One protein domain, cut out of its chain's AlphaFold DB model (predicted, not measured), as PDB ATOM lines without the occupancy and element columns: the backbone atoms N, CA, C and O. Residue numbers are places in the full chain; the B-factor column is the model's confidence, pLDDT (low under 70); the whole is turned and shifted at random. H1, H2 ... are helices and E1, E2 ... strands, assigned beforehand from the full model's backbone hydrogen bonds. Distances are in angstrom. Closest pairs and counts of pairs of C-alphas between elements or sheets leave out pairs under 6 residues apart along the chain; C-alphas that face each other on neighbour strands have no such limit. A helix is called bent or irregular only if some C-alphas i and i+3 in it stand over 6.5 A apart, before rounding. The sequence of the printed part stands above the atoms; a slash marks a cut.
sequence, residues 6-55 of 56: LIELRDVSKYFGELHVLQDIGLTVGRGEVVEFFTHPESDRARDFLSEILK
ATOM      1  N   LEU A   6     128.504 175.538 141.543       77.12
ATOM      2  CA  LEU A   6     128.772 176.452 140.434       77.12
ATOM      3  C   LEU A   6     127.490 177.180 140.017       77.12
ATOM      4  O   LEU A   6     127.535 178.357 139.671       77.12
ATOM      5  N   ILE A   7     126.358 176.477 140.049       79.00
ATOM      6  CA  ILE A   7     125.033 177.028 139.771       79.00
ATOM      7  C   ILE A   7     124.105 176.582 140.894       79.00
ATOM      8  O   ILE A   7     124.066 175.403 141.241       79.00
ATOM      9  N   GLU A   8     123.346 177.520 141.445       81.75
ATOM     10  CA  GLU A   8     122.354 177.232 142.470       81.75
ATOM     11  C   GLU A   8     121.056 177.969 142.151       81.75
ATOM     12  O   GLU A   8     121.020 179.190 142.008       81.75
ATOM     13  N   LEU A   9     119.987 177.195 142.027       82.50
ATOM     14  CA  LEU A   9     118.618 177.650 141.902       82.50
ATOM     15  C   LEU A   9     117.942 177.416 143.249       82.50
ATOM     16  O   LEU A   9     117.937 176.290 143.748       82.50
ATOM     17  N   ARG A  10     117.378 178.475 143.829       86.88
ATOM     18  CA  ARG A  10     116.597 178.417 145.068       86.88
ATOM     19  C   ARG A  10     115.236 179.039 144.819       86.88
ATOM     20  O   ARG A  10     115.161 180.044 144.112       86.88
ATOM     21  N   ASP A  11     114.205 178.426 145.388       87.75
ATOM     22  CA  ASP A  11     112.828 178.931 145.380       87.75
ATOM     23  C   ASP A  11     112.333 179.292 143.968       87.75
ATOM     24  O   ASP A  11     111.676 180.309 143.738       87.75
ATOM     25  N   VAL A  12     112.702 178.469 142.980       83.62
ATOM     26  CA  VAL A  12     112.348 178.741 141.588       83.62
ATOM     27  C   VAL A  12     110.913 178.314 141.337       83.62
ATOM     28  O   VAL A  12     110.565 177.137 141.424       83.62
ATOM     29  N   SER A  13     110.110 179.292 140.930       83.06
ATOM     30  CA  SER A  13     108.732 179.097 140.510       83.06
ATOM     31  C   SER A  13     108.521 179.607 139.081       83.06
ATOM     32  O   SER A  13     108.881 180.739 138.757       83.06
ATOM     33  N   LYS A  14     107.965 178.770 138.193       84.88
ATOM     34  CA  LYS A  14     107.745 179.105 136.771       84.88
ATOM     35  C   LYS A  14     106.305 178.863 136.349       84.88
ATOM     36  O   LYS A  14     105.793 177.755 136.500       84.88
ATOM     37  N   TYR A  15     105.713 179.876 135.723       90.31
ATOM     38  CA  TYR A  15     104.336 179.868 135.241       90.31
ATOM     39  C   TYR A  15     104.274 180.010 133.716       90.31
ATOM     40  O   TYR A  15     105.091 180.710 133.116       90.31
ATOM     41  N   PHE A  16     103.286 179.369 133.097       87.62
ATOM     42  CA  PHE A  16     102.905 179.551 131.699       87.62
ATOM     43  C   PHE A  16     101.418 179.904 131.646       87.62
ATOM     44  O   PHE A  16     100.552 179.034 131.750       87.62
ATOM     45  N   GLY A  17     101.120 181.199 131.533       86.62
ATOM     46  CA  GLY A  17      99.770 181.699 131.788       86.62
ATOM     47  C   GLY A  17      99.378 181.427 133.240       86.62
ATOM     48  O   GLY A  17     100.140 181.736 134.151       86.62
ATOM     49  N   GLU A  18      98.224 180.801 133.452       90.56
ATOM     50  CA  GLU A  18      97.761 180.408 134.791       90.56
ATOM     51  C   GLU A  18      98.385 179.093 135.293       90.56
ATOM     52  O   GLU A  18      98.237 178.736 136.461       90.56
ATOM     53  N   LEU A  19      99.101 178.357 134.437       87.00
ATOM     54  CA  LEU A  19      99.674 177.065 134.803       87.00
ATOM     55  C   LEU A  19     101.008 177.236 135.537       87.00
ATOM     56  O   LEU A  19     101.989 177.688 134.949       87.00
ATOM     57  N   HIS A  20     101.074 176.795 136.793       87.88
ATOM     58  CA  HIS A  20     102.300 176.777 137.599       87.88
ATOM     59  C   HIS A  20     103.073 175.469 137.386       87.88
ATOM     60  O   HIS A  20     102.720 174.432 137.943       87.88
ATOM     61  N   VAL A  21     104.110 175.508 136.545       86.69
ATOM     62  CA  VAL A  21     104.841 174.317 136.070       86.69
ATOM     63  C   VAL A  21     105.996 173.920 136.984       86.69
ATOM     64  O   VAL A  21     106.240 172.730 137.158       86.69
ATOM     65  N   LEU A  22     106.708 174.882 137.573       86.25
ATOM     66  CA  LEU A  22     107.748 174.617 138.575       86.25
ATOM     67  C   LEU A  22     107.323 175.310 139.860       86.25
ATOM     68  O   LEU A  22     107.091 176.511 139.790       86.25
ATOM     69  N   GLN A  23     107.198 174.581 140.970       85.06
ATOM     70  CA  GLN A  23     106.729 175.109 142.255       85.06
ATOM     71  C   GLN A  23     107.827 174.916 143.298       85.06
ATOM     72  O   GLN A  23     108.114 173.781 143.670       85.06
ATOM     73  N   ASP A  24     108.451 176.021 143.703       83.38
ATOM     74  CA  ASP A  24     109.455 176.094 144.771       83.38
ATOM     75  C   ASP A  24     110.562 175.041 144.649       83.38
ATOM     76  O   ASP A  24     110.896 174.315 145.587       83.38
ATOM     77  N   ILE A  25     111.132 174.938 143.447       78.38
ATOM     78  CA  ILE A  25     112.188 173.963 143.191       78.38
ATOM     79  C   ILE A  25     113.561 174.528 143.563       78.38
ATOM     80  O   ILE A  25     113.882 175.689 143.285       78.38
ATOM     81  N   GLY A  26     114.391 173.666 144.148       79.62
ATOM     82  CA  GLY A  26     115.820 173.890 144.337       79.62
ATOM     83  C   GLY A  26     116.634 172.988 143.410       79.62
ATOM     84  O   GLY A  26     116.313 171.810 143.257       79.62
ATOM     85  N   LEU A  27     117.688 173.526 142.796       79.00
ATOM     86  CA  LEU A  27     118.661 172.753 142.020       79.00
ATOM     87  C   LEU A  27     120.060 173.284 142.307       79.00
ATOM     88  O   LEU A  27     120.343 174.455 142.078       79.00
ATOM     89  N   THR A  28     120.946 172.400 142.732       76.12
ATOM     90  CA  THR A  28     122.346 172.722 142.982       76.12
ATOM     91  C   THR A  28     123.183 171.926 142.002       76.12
ATOM     92  O   THR A  28     123.067 170.706 141.966       76.12
ATOM     93  N   VAL A  29     123.999 172.607 141.200       74.62
ATOM     94  CA  VAL A  29     124.885 171.977 140.219       74.62
ATOM     95  C   VAL A  29     126.331 172.310 140.563       74.62
ATOM     96  O   VAL A  29     126.751 173.473 140.571       74.62
ATOM     97  N   GLY A  30     127.108 171.275 140.857       76.06
ATOM     98  CA  GLY A  30     128.538 171.360 141.104       76.06
ATOM     99  C   GLY A  30     129.350 171.582 139.826       76.06
ATOM    100  O   GLY A  30     128.917 171.307 138.707       76.06
ATOM    101  N   ARG A  31     130.594 172.047 139.991       66.81
ATOM    102  CA  ARG A  31     131.515 172.381 138.886       66.81
ATOM    103  C   ARG A  31     131.823 171.196 137.940       66.81
ATOM    104  O   ARG A  31     132.188 171.436 136.795       66.81
ATOM    105  N   GLY A  32     131.666 169.947 138.399       66.00
ATOM    106  CA  GLY A  32     131.806 168.728 137.581       66.00
ATOM    107  C   GLY A  32     130.504 168.247 136.925       66.00
ATOM    108  O   GLY A  32     130.535 167.742 135.808       66.00
ATOM    109  N   GLU A  33     129.361 168.488 137.568       65.06
ATOM    110  CA  GLU A  33     128.039 168.035 137.108       65.06
ATOM    111  C   GLU A  33     127.532 168.848 135.911       65.06
ATOM    112  O   GLU A  33     126.831 168.318 135.052       65.06
ATOM    113  N   VAL A  34     127.935 170.124 135.797       71.50
ATOM    114  CA  VAL A  34     127.628 170.942 134.611       71.50
ATOM    115  C   VAL A  34     128.210 170.293 133.356       71.50
ATOM    116  O   VAL A  34     127.516 170.144 132.356       71.50
ATOM    117  N   VAL A  35     129.478 169.879 133.398       69.19
ATOM    118  CA  VAL A  35     130.136 169.283 132.230       69.19
ATOM    119  C   VAL A  35     129.439 167.985 131.842       69.19
ATOM    120  O   VAL A  35     129.165 167.784 130.664       69.19
ATOM    121  N   GLU A  36     129.098 167.138 132.809       70.25
ATOM    122  CA  GLU A  36     128.400 165.875 132.558       70.25
ATOM    123  C   GLU A  36     126.998 166.095 131.977       70.25
ATOM    124  O   GLU A  36     126.659 165.469 130.980       70.25
ATOM    125  N   PHE A  37     126.244 167.086 132.466       73.38
ATOM    126  CA  PHE A  37     124.951 167.459 131.887       73.38
ATOM    127  C   PHE A  37     125.063 167.859 130.407       73.38
ATOM    128  O   PHE A  37     124.276 167.392 129.588       73.38
ATOM    129  N   PHE A  38     126.048 168.690 130.045       76.31
ATOM    130  CA  PHE A  38     126.230 169.158 128.664       76.31
ATOM    131  C   PHE A  38     126.918 168.136 127.739       76.31
ATOM    132  O   PHE A  38     126.715 168.193 126.527       76.31
ATOM    133  N   THR A  39     127.735 167.219 128.272       75.81
ATOM    134  CA  THR A  39     128.530 166.263 127.470       75.81
ATOM    135  C   THR A  39     127.943 164.852 127.430       75.81
ATOM    136  O   THR A  39     128.076 164.170 126.415       75.81
ATOM    137  N   HIS A  40     127.266 164.424 128.495       81.94
ATOM    138  CA  HIS A  40     126.709 163.083 128.677       81.94
ATOM    139  C   HIS A  40     125.312 163.152 129.324       81.94
ATOM    140  O   HIS A  40     125.118 162.692 130.447       81.94
ATOM    141  N   PRO A  41     124.301 163.709 128.630       79.31
ATOM    142  CA  PRO A  41     122.942 163.747 129.159       79.31
ATOM    143  C   PRO A  41     122.402 162.322 129.366       79.31
ATOM    144  O   PRO A  41     122.186 161.580 128.403       79.31
ATOM    145  N   GLU A  42     122.161 161.950 130.624       84.06
ATOM    146  CA  GLU A  42     121.674 160.613 131.002       84.06
ATOM    147  C   GLU A  42     120.196 160.383 130.647       84.06
ATOM    148  O   GLU A  42     119.753 159.245 130.511       84.06
ATOM    149  N   SER A  43     119.424 161.460 130.474       84.38
ATOM    150  CA  SER A  43     117.991 161.411 130.170       84.38
ATOM    151  C   SER A  43     117.689 161.917 128.764       84.38
ATOM    152  O   SER A  43     118.212 162.949 128.336       84.38
ATOM    153  N   ASP A  44     116.747 161.261 128.088       85.19
ATOM    154  CA  ASP A  44     116.226 161.696 126.787       85.19
ATOM    155  C   ASP A  44     115.677 163.131 126.839       85.19
ATOM    156  O   ASP A  44     115.925 163.936 125.946       85.19
ATOM    157  N   ARG A  45     115.053 163.523 127.957       83.44
ATOM    158  CA  ARG A  45     114.552 164.892 128.145       83.44
ATOM    159  C   ARG A  45     115.671 165.935 128.220       83.44
ATOM    160  O   ARG A  45     115.491 167.063 127.765       83.44
ATOM    161  N   ALA A  46     116.814 165.577 128.804       81.38
ATOM    162  CA  ALA A  46     117.977 166.459 128.848       81.38
ATOM    163  C   ALA A  46     118.591 166.620 127.450       81.38
ATOM    164  O   ALA A  46     118.962 167.728 127.070       81.38
ATOM    165  N   ARG A  47     118.618 165.546 126.648       84.75
ATOM    166  CA  ARG A  47     119.038 165.600 125.238       84.75
ATOM    167  C   ARG A  47     118.171 166.545 124.414       84.75
ATOM    168  O   ARG A  47     118.717 167.369 123.680       84.75
ATOM    169  N   ASP A  48     116.854 166.455 124.561       83.88
ATOM    170  CA  ASP A  48     115.913 167.312 123.835       83.88
ATOM    171  C   ASP A  48     116.106 168.787 124.198       83.88
ATOM    172  O   ASP A  48     116.245 169.635 123.317       83.88
ATOM    173  N   PHE A  49     116.235 169.084 125.491       84.94
ATOM    174  CA  PHE A  49     116.508 170.433 125.986       84.94
ATOM    175  C   PHE A  49     117.818 171.017 125.431       84.94
ATOM    176  O   PHE A  49     117.845 172.147 124.944       84.94
ATOM    177  N   LEU A  50     118.908 170.245 125.450       85.25
ATOM    178  CA  LEU A  50     120.197 170.683 124.905       85.25
ATOM    179  C   LEU A  50     120.133 170.915 123.390       85.25
ATOM    180  O   LEU A  50     120.727 171.866 122.885       85.25
ATOM    181  N   SER A  51     119.383 170.076 122.674       82.56
ATOM    182  CA  SER A  51     119.146 170.202 121.233       82.56
ATOM    183  C   SER A  51     118.402 171.489 120.874       82.56
ATOM    184  O   SER A  51     118.616 172.025 119.792       82.56
ATOM    185  N   GLU A  52     117.542 172.011 121.747       84.00
ATOM    186  CA  GLU A  52     116.848 173.285 121.521       84.00
ATOM    187  C   GLU A  52     117.746 174.501 121.776       84.00
ATOM    188  O   GLU A  52     117.652 175.491 121.054       84.00
ATOM    189  N   ILE A  53     118.648 174.424 122.758       82.81
ATOM    190  CA  ILE A  53     119.466 175.568 123.195       82.81
ATOM    191  C   ILE A  53     120.734 175.732 122.356       82.81
ATOM    192  O   ILE A  53     121.133 176.857 122.080       82.81
ATOM    193  N   LEU A  54     121.363 174.633 121.929       77.12
ATOM    194  CA  LEU A  54     122.613 174.661 121.150       77.12
ATOM    195  C   LEU A  54     122.401 174.917 119.645       77.12
ATOM    196  O   LEU A  54     123.366 174.957 118.886       77.12
ATOM    197  N   LYS A  55     121.150 175.045 119.187       68.62
ATOM    198  CA  LYS A  55     120.807 175.329 117.781       68.62
ATOM    199  C   LYS A  55     120.819 176.824 117.429       68.62
ATOM    200  O   LYS A  55     120.425 177.164 116.314       68.62
TER     201      LYS A  55
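This is residues 6 to 55 of the 56 residues of the protein "ABC-type polar amino acid transport system ATPase subunit" of Streptomyces candidus (UniProt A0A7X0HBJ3). A long, bent hairpin of two strands, E1 and E2, makes one side of an open arch, and two short helices, H1 and H2, make the other. H1 follows the end of E2 that is away from the hairpin's turn, and H2 crosses beyond H1 at about a right angle, with a gap between H2 and both strands. The printed part has 50 residues, with two named strands and two named helices in the order E1, E2, H1, H2; the sheet has the order E1, E2 and is antiparallel, and the class is mixed, helices and strands. The whole is loose, with a radius of gyration of the C-alphas of 12.9 A, and the C-alphas span 34 by 24 by 17 A.

E1, residues 6 to 16, and E2, residues 19 to 30, form a hairpin of antiparallel neighbour strands, with 173 degrees between their directions. Among the backbone pairs within hydrogen-bond range across it are N 9 and O 27 at 2.8 A and N 16 and O 19 at 2.8 A. E1 bends by 71 degrees at residue 11, and E2 bends by 58 degrees at residue 24; the C-alphas of Asp 11 and Asp 24 face each other at 4.4 A. H1, residues 33 to 39, is apart from E1, but only just, with their closest C-alphas 8.1 A apart. H2, residues 44 to 53, is apart from E1 and from E2. H1 and H2 are close but not clearly touching, with the C-alphas of Phe 38 and Leu 50 the closest at 7.3 A. Their lines stand at 78 degrees, about perpendicular. In H1 and H2 every O i to N i+4 pair is within hydrogen-bond range.

E2 is the longest strand by residues and measures 30.1 A from first to last C-alpha, residues 19 to 30. E1, residues 6 to 16, measures 27.5 A and begins at C-alpha 6, at (128.772, 176.452, 140.434). C-alpha 30, where E2 ends, is at (128.538, 171.360, 141.104). H2, residues 44 to 53, measures 14.7 A and ends at C-alpha 53, at (119.466, 175.568, 123.195). H1, residues 33 to 39, measures 9.8 A.

The two C-alphas farthest apart are those of Glu 18 and Gly 32, at 36.1 A. The first and last printed C-alphas, those of Leu 6 and Lys 55, are 24.0 A apart. The printed part has no cut, and the links E1 to E2, E2 to H1 and H1 to H2 are tight. The mean pLDDT of the printed part is 80.6; residues 31 to 33, residue 35 and residue 55 are under 70.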